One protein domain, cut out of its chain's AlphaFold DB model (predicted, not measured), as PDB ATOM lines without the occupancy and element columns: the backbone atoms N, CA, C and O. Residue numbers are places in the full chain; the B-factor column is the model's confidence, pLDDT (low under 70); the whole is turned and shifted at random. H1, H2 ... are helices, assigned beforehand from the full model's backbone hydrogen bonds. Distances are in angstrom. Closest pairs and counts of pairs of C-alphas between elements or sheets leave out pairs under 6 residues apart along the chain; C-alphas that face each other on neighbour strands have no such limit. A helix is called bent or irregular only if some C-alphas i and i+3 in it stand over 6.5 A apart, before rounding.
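AT A GLANCE: This is residues 18 to 72 of the 146 residues of the protein "Hypothetical protein" of Lotharella oceanica (UniProt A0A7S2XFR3). One long helix, H1, makes the long side of an open loop: beyond its last residue the chain turns round and folds back through an extended stretch with no named element, residues 41 to 58, to a short helix, H2, near the beginning of H1. H2 stands about perpendicular to H1, and the last residues, 67 to 72, fold back beside H2. The printed part has 55 residues with two named helices, H1 then H2, and no named strand; its class is all helix. It is loose, with a radius of gyration of the C-alphas of 13.9 A, and elongated, spanning 38 by 21 by 18 A.

IN THESE COORDINATES: H1, residues 18 to 40, measures 33.3 A from C-alpha 18 at (-17.023, 28.072, -2.650) to C-alpha 40 at (12.322, 16.221, -12.959). H2, residues 59 to 66, measures 10.3 A and ends with C-alpha 66 at (-9.862, 40.420, -17.544).

HOW THE PARTS SIT: H1 and H2 only just touch, with 3 pairs of C-alphas within 8 A. H1 touches H2 with residues 21 to 24 alone; the closest C-alphas of the two helices are those of Arg 21 and Leu 60, 7.6 A apart. Their lines are about perpendicular, at 80 degrees, and their centres are 16.7 A apart. In H1 and H2 every O i to N i+4 pair is within hydrogen-bond range. Neither helix is bent.

THE WHOLE: The two C-alphas farthest apart are those of Ala 45 and Asn 67, at 39.0 A. The first and last printed C-alphas, of Glu 18 and Ser 72, are 19.7 A apart. The link from H1 to H2 is long, with 18 residues. The printed part has no cut. The mean pLDDT of the printed part is 91.9, and no printed residue is under 70.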
ATOM      1  N   GLU A  18     -17.995  28.791  -3.474       85.62
ATOM      2  CA  GLU A  18     -17.023  28.072  -2.650       85.62
ATOM      3  C   GLU A  18     -16.644  26.738  -3.302       85.62
ATOM      4  O   GLU A  18     -15.458  26.483  -3.493       85.62
ATOM      5  N   ASP A  19     -17.621  25.975  -3.800       86.62
ATOM      6  CA  ASP A  19     -17.368  24.711  -4.507       86.62
ATOM      7  C   ASP A  19     -16.463  24.905  -5.735       86.62
ATOM      8  O   ASP A  19     -15.560  24.105  -6.000       86.62
ATOM      9  N   LEU A  20     -16.680  25.994  -6.481       84.50
ATOM     10  CA  LEU A  20     -15.864  26.344  -7.646       84.50
ATOM     11  C   LEU A  20     -14.426  26.705  -7.260       84.50
ATOM     12  O   LEU A  20     -13.490  26.322  -7.965       84.50
ATOM     13  N   ARG A  21     -14.241  27.436  -6.155       88.25
ATOM     14  CA  ARG A  21     -12.909  27.783  -5.636       88.25
ATOM     15  C   ARG A  21     -12.169  26.537  -5.181       88.25
ATOM     16  O   ARG A  21     -11.031  26.331  -5.586       88.25
ATOM     17  N   ASP A  22     -12.838  25.669  -4.437       90.31
ATOM     18  CA  ASP A  22     -12.261  24.420  -3.954       90.31
ATOM     19  C   ASP A  22     -11.867  23.489  -5.108       90.31
ATOM     20  O   ASP A  22     -10.814  22.846  -5.082       90.31
ATOM     21  N   ALA A  23     -12.697  23.414  -6.151       89.31
ATOM     22  CA  ALA A  23     -12.372  22.671  -7.362       89.31
ATOM     23  C   ALA A  23     -11.154  23.259  -8.094       89.31
ATOM     24  O   ALA A  23     -10.288  22.501  -8.544       89.31
ATOM     25  N   GLU A  24     -11.060  24.587  -8.189       90.56
ATOM     26  CA  GLU A  24      -9.916  25.267  -8.795       90.56
ATOM     27  C   GLU A  24      -8.625  25.032  -7.997       90.56
ATOM     28  O   GLU A  24      -7.599  24.715  -8.597       90.56
ATOM     29  N   GLU A  25      -8.662  25.115  -6.668       93.19
ATOM     30  CA  GLU A  25      -7.490  24.865  -5.820       93.19
ATOM     31  C   GLU A  25      -6.982  23.425  -5.960       93.19
ATOM     32  O   GLU A  25      -5.783  23.195  -6.154       93.19
ATOM     33  N   ARG A  26      -7.887  22.436  -5.997       93.81
ATOM     34  CA  ARG A  26      -7.515  21.041  -6.297       93.81
ATOM     35  C   ARG A  26      -6.867  20.901  -7.674       93.81
ATOM     36  O   ARG A  26      -5.906  20.145  -7.833       93.81
ATOM     37  N   LEU A  27      -7.378  21.620  -8.674       93.06
ATOM     38  CA  LEU A  27      -6.815  21.611 -10.022       93.06
ATOM     39  C   LEU A  27      -5.423  22.257 -10.061       93.06
ATOM     40  O   LEU A  27      -4.523  21.686 -10.680       93.06
ATOM     41  N   LYS A  28      -5.223  23.396  -9.386       94.81
ATOM     42  CA  LYS A  28      -3.923  24.078  -9.273       94.81
ATOM     43  C   LYS A  28      -2.884  23.177  -8.616       94.81
ATOM     44  O   LYS A  28      -1.799  23.019  -9.169       94.81
ATOM     45  N   ALA A  29      -3.232  22.530  -7.502       95.88
ATOM     46  CA  ALA A  29      -2.343  21.596  -6.816       95.88
ATOM     47  C   ALA A  29      -1.936  20.432  -7.733       95.88
ATOM     48  O   ALA A  29      -0.750  20.155  -7.906       95.88
ATOM     49  N   LYS A  30      -2.904  19.802  -8.412       95.94
ATOM     50  CA  LYS A  30      -2.630  18.716  -9.364       95.94
ATOM     51  C   LYS A  30      -1.748  19.171 -10.532       95.94
ATOM     52  O   LYS A  30      -0.836  18.452 -10.933       95.94
ATOM     53  N   ALA A  31      -2.025  20.349 -11.087       95.75
ATOM     54  CA  ALA A  31      -1.252  20.932 -12.176       95.75
ATOM     55  C   ALA A  31       0.192  21.221 -11.752       95.75
ATOM     56  O   ALA A  31       1.118  20.871 -12.478       95.75
ATOM     57  N   ARG A  32       0.384  21.809 -10.567       96.31
ATOM     58  CA  ARG A  32       1.700  22.096  -9.991       96.31
ATOM     59  C   ARG A  32       2.546  20.831  -9.874       96.31
ATOM     60  O   ARG A  32       3.668  20.803 -10.371       96.31
ATOM     61  N   GLU A  33       1.986  19.781  -9.281       97.12
ATOM     62  CA  GLU A  33       2.673  18.497  -9.117       97.12
ATOM     63  C   GLU A  33       3.040  17.869 -10.468       97.12
ATOM     64  O   GLU A  33       4.177  17.445 -10.665       97.12
ATOM     65  N   ALA A  34       2.125  17.896 -11.445       96.62
ATOM     66  CA  ALA A  34       2.397  17.391 -12.790       96.62
ATOM     67  C   ALA A  34       3.507  18.175 -13.511       96.62
ATOM     68  O   ALA A  34       4.314  17.585 -14.229       96.62
ATOM     69  N   VAL A  35       3.563  19.499 -13.331       96.50
ATOM     70  CA  VAL A  35       4.607  20.351 -13.917       96.50
ATOM     71  C   VAL A  35       5.967  20.049 -13.298       96.50
ATOM     72  O   VAL A  35       6.929  19.869 -14.041       96.50
ATOM     73  N   ILE A  36       6.047  19.956 -11.968       96.81
ATOM     74  CA  ILE A  36       7.290  19.621 -11.260       96.81
ATOM     75  C   ILE A  36       7.803  18.258 -11.719       96.81
ATOM     76  O   ILE A  36       8.937  18.170 -12.191       96.81
ATOM     77  N   GLN A  37       6.946  17.232 -11.682       96.94
ATOM     78  CA  GLN A  37       7.316  15.886 -12.112       96.94
ATOM     79  C   GLN A  37       7.825  15.890 -13.554       96.94
ATOM     80  O   GLN A  37       8.843  15.281 -13.862       96.94
ATOM     81  N   ARG A  38       7.171  16.644 -14.448       96.88
ATOM     82  CA  ARG A  38       7.569  16.703 -15.856       96.88
ATOM     83  C   ARG A  38       8.964  17.297 -16.068       96.88
ATOM     84  O   ARG A  38       9.628  16.891 -17.026       96.88
ATOM     85  N   PHE A  39       9.370  18.261 -15.241       96.56
ATOM     86  CA  PHE A  39      10.716  18.841 -15.273       96.56
ATOM     87  C   PHE A  39      11.758  17.890 -14.679       96.56
ATOM     88  O   PHE A  39      12.821  17.718 -15.276       96.56
ATOM     89  N   GLU A  40      11.442  17.226 -13.569       96.88
ATOM     90  CA  GLU A  40      12.322  16.221 -12.959       96.88
ATOM     91  C   GLU A  40      12.554  15.037 -13.913       96.88
ATOM     92  O   GLU A  40      13.701  14.677 -14.178       96.88
ATOM     93  N   ASP A  41      11.494  14.537 -14.557       96.88
ATOM     94  CA  ASP A  41      11.564  13.498 -15.596       96.88
ATOM     95  C   ASP A  41      12.379  13.939 -16.825       96.88
ATOM     96  O   ASP A  41      12.927  13.113 -17.554       96.88
ATOM     97  N   ALA A  42      12.459  15.249 -17.085       96.81
ATOM     98  CA  ALA A  42      13.273  15.816 -18.160       96.81
ATOM     99  C   ALA A  42      14.758  15.973 -17.778       96.81
ATOM    100  O   ALA A  42      15.536  16.487 -18.583       96.81
ATOM    101  N   GLY A  43      15.155  15.542 -16.577       96.44
ATOM    102  CA  GLY A  43      16.532  15.593 -16.089       96.44
ATOM    103  C   GLY A  43      16.858  16.816 -15.231       96.44
ATOM    104  O   GLY A  43      18.017  16.992 -14.857       96.44
ATOM    105  N   MET A  44      15.873  17.652 -14.884       96.19
ATOM    106  CA  MET A  44      16.060  18.730 -13.907       96.19
ATOM    107  C   MET A  44      15.927  18.170 -12.489       96.19
ATOM    108  O   MET A  44      14.905  18.351 -11.833       96.19
ATOM    109  N   ALA A  45      16.948  17.437 -12.041       93.19
ATOM    110  CA  ALA A  45      16.970  16.860 -10.702       93.19
ATOM    111  C   ALA A  45      16.760  17.942  -9.629       93.19
ATOM    112  O   ALA A  45      17.352  19.017  -9.708       93.19
ATOM    113  N   ASP A  46      15.923  17.633  -8.634       93.25
ATOM    114  CA  ASP A  46      15.594  18.522  -7.514       93.25
ATOM    115  C   ASP A  46      14.978  19.874  -7.942       93.25
ATOM    116  O   ASP A  46      15.151  20.915  -7.304       93.25
ATOM    117  N   PHE A  47      14.222  19.873  -9.049       95.88
ATOM    118  CA  PHE A  47      13.538  21.069  -9.545       95.88
ATOM    119  C   PHE A  47      12.633  21.697  -8.478       95.88
ATOM    120  O   PHE A  47      12.584  22.922  -8.365       95.88
ATOM    121  N   ARG A  48      11.950  20.877  -7.665       95.81
ATOM    122  CA  ARG A  48      11.075  21.363  -6.587       95.81
ATOM    123  C   ARG A  48      11.806  22.268  -5.596       95.81
ATOM    124  O   ARG A  48      11.249  23.296  -5.218       95.81
ATOM    125  N   SER A  49      13.007  21.887  -5.156       96.00
ATOM    126  CA  SER A  49      13.761  22.662  -4.161       96.00
ATOM    127  C   SER A  49      14.297  23.977  -4.731       96.00
ATOM    128  O   SER A  49      14.544  24.925  -3.989       96.00
ATOM    129  N   SER A  50      14.427  24.051  -6.057       95.50
ATOM    130  CA  SER A  50      14.923  25.223  -6.775       95.50
ATOM    131  C   SER A  50      13.868  26.328  -6.950       95.50
ATOM    132  O   SER A  50      14.188  27.409  -7.449       95.50
ATOM    133  N   ILE A  51      12.608  26.085  -6.570       95.62
ATOM    134  CA  ILE A  51      11.524  27.072  -6.666       95.62
ATOM    135  C   ILE A  51      11.672  28.098  -5.533       95.62
ATOM    136  O   ILE A  51      11.427  27.791  -4.370       95.62
ATOM    137  N   VAL A  52      12.044  29.332  -5.886       97.12
ATOM    138  CA  VAL A  52      12.160  30.460  -4.937       97.12
ATOM    139  C   VAL A  52      10.843  31.226  -4.791       97.12
ATOM    140  O   VAL A  52      10.529  31.715  -3.710       97.12
ATOM    141  N   ASP A  53      10.079  31.332  -5.877       96.75
ATOM    142  CA  ASP A  53       8.792  32.023  -5.928       96.75
ATOM    143  C   ASP A  53       7.882  31.340  -6.953       96.75
ATOM    144  O   ASP A  53       8.347  30.865  -7.998       96.75
ATOM    145  N   GLU A  54       6.582  31.289  -6.662       95.25
ATOM    146  CA  GLU A  54       5.578  30.773  -7.585       95.25
ATOM    147  C   GLU A  54       4.280  31.583  -7.531       95.25
ATOM    148  O   GLU A  54       3.781  31.956  -6.474       95.25
ATOM    149  N   SER A  55       3.692  31.805  -8.706       94.62
ATOM    150  CA  SER A  55       2.379  32.430  -8.859       94.62
ATOM    151  C   SER A  55       1.545  31.598  -9.825       94.62
ATOM    152  O   SER A  55       1.889  31.467 -11.003       94.62
ATOM    153  N   ILE A  56       0.412  31.083  -9.349       94.69
ATOM    154  CA  ILE A  56      -0.501  30.241 -10.127       94.69
ATOM    155  C   ILE A  56      -1.831  30.969 -10.291       94.69
ATOM    156  O   ILE A  56      -2.552  31.176  -9.320       94.69
ATOM    157  N   ARG A  57      -2.178  31.314 -11.536       91.25
ATOM    158  CA  ARG A  57      -3.435  32.005 -11.854       91.25
ATOM    159  C   ARG A  57      -4.442  31.068 -12.499       91.25
ATOM    160  O   ARG A  57      -4.176  30.531 -13.575       91.25
ATOM    161  N   GLY A  58      -5.589  30.896 -11.849       91.00
ATOM    162  CA  GLY A  58      -6.672  30.009 -12.286       91.00
ATOM    163  C   GLY A  58      -7.799  30.728 -13.046       91.00
ATOM    164  O   GLY A  58      -7.869  31.960 -13.021       91.00
ATOM    165  N   PRO A  59      -8.682  29.989 -13.744       88.81
ATOM    166  CA  PRO A  59      -9.804  30.554 -14.500       88.81
ATOM    167  C   PRO A  59     -10.673  31.580 -13.750       88.81
ATOM    168  O   PRO A  59     -11.149  32.529 -14.378       88.81
ATOM    169  N   LEU A  60     -10.881  31.433 -12.436       88.94
ATOM    170  CA  LEU A  60     -11.631  32.383 -11.604       88.94
ATOM    171  C   LEU A  60     -10.921  33.734 -11.516       88.94
ATOM    172  O   LEU A  60     -11.545  34.777 -11.720       88.94
ATOM    173  N   GLU A  61      -9.612  33.719 -11.274       89.44
ATOM    174  CA  GLU A  61      -8.790  34.927 -11.237       89.44
ATOM    175  C   GLU A  61      -8.733  35.589 -12.618       89.44
ATOM    176  O   GLU A  61      -8.966  36.789 -12.745       89.44
ATOM    177  N   TRP A  62      -8.519  34.810 -13.682       88.62
ATOM    178  CA  TRP A  62      -8.527  35.314 -15.059       88.62
ATOM    179  C   TRP A  62      -9.874  35.941 -15.446       88.62
ATOM    180  O   TRP A  62      -9.904  36.994 -16.090       88.62
ATOM    181  N   LYS A  63     -10.992  35.336 -15.027       86.81
ATOM    182  CA  LYS A  63     -12.335  35.910 -15.192       86.81
ATOM    183  C   LYS A  63     -12.457  37.246 -14.459       86.81
ATOM    184  O   LYS A  63     -12.944  38.199 -15.059       86.81
ATOM    185  N   ALA A  64     -12.005  37.325 -13.209       88.00
ATOM    186  CA  ALA A  64     -12.087  38.540 -12.402       88.00
ATOM    187  C   ALA A  64     -11.203  39.680 -12.942       88.00
ATOM    188  O   ALA A  64     -11.655  40.818 -13.019       88.00
ATOM    189  N   LEU A  65      -9.969  39.376 -13.352       87.94
ATOM    190  CA  LEU A  65      -8.998  40.373 -13.812       87.94
ATOM    191  C   LEU A  65      -9.316  40.931 -15.202       87.94
ATOM    192  O   LEU A  65      -9.126  42.119 -15.448       87.94
ATOM    193  N   PHE A  66      -9.768  40.078 -16.120       85.75
ATOM    194  CA  PHE A  66      -9.862  40.420 -17.544       85.75
ATOM    195  C   PHE A  66     -11.286  40.342 -18.099       85.75
ATOM    196  O   PHE A  66     -11.480  40.441 -19.311       85.75
ATOM    197  N   ASN A  67     -12.284  40.148 -17.231       84.62
ATOM    198  CA  ASN A  67     -13.687  39.962 -17.606       84.62
ATOM    199  C   ASN A  67     -13.874  38.857 -18.669       84.62
ATOM    200  O   ASN A  67     -14.670  38.971 -19.604       84.62
ATOM    201  N   LEU A  68     -13.083  37.787 -18.557       82.62
ATOM    202  CA  LEU A  68     -13.086  36.701 -19.530       82.62
ATOM    203  C   LEU A  68     -14.307  35.815 -19.330       82.62
ATOM    204  O   LEU A  68     -14.532  35.249 -18.254       82.62
ATOM    205  N   ARG A  69     -15.064  35.613 -20.409       80.50
ATOM    206  CA  ARG A  69     -16.179  34.669 -20.397       80.50
ATOM    207  C   ARG A  69     -15.653  33.272 -20.056       80.50
ATOM    208  O   ARG A  69     -14.750  32.761 -20.718       80.50
ATOM    209  N   ARG A  70     -16.217  32.672 -19.003       81.19
ATOM    210  CA  ARG A  70     -15.835  31.349 -18.467       81.19
ATOM    211  C   ARG A  70     -14.346  31.201 -18.090       81.19
ATOM    212  O   ARG A  70     -13.860  30.077 -18.006       81.19
ATOM    213  N   GLY A  71     -13.624  32.308 -17.881       77.25
ATOM    214  CA  GLY A  71     -12.190  32.286 -17.554       77.25
ATOM    215  C   GLY A  71     -11.273  31.856 -18.711       77.25
ATOM    216  O   GLY A  71     -10.119  31.513 -18.476       77.25
ATOM    217  N   SER A  72     -11.765  31.850 -19.957       82.00
ATOM    218  CA  SER A  72     -10.991  31.402 -21.125       82.00
ATOM    219  C   SER A  72      -9.972  32.449 -21.578       82.00
ATOM    220  O   SER A  72     -10.346  33.502 -22.095       82.00
TER     221      SER A  72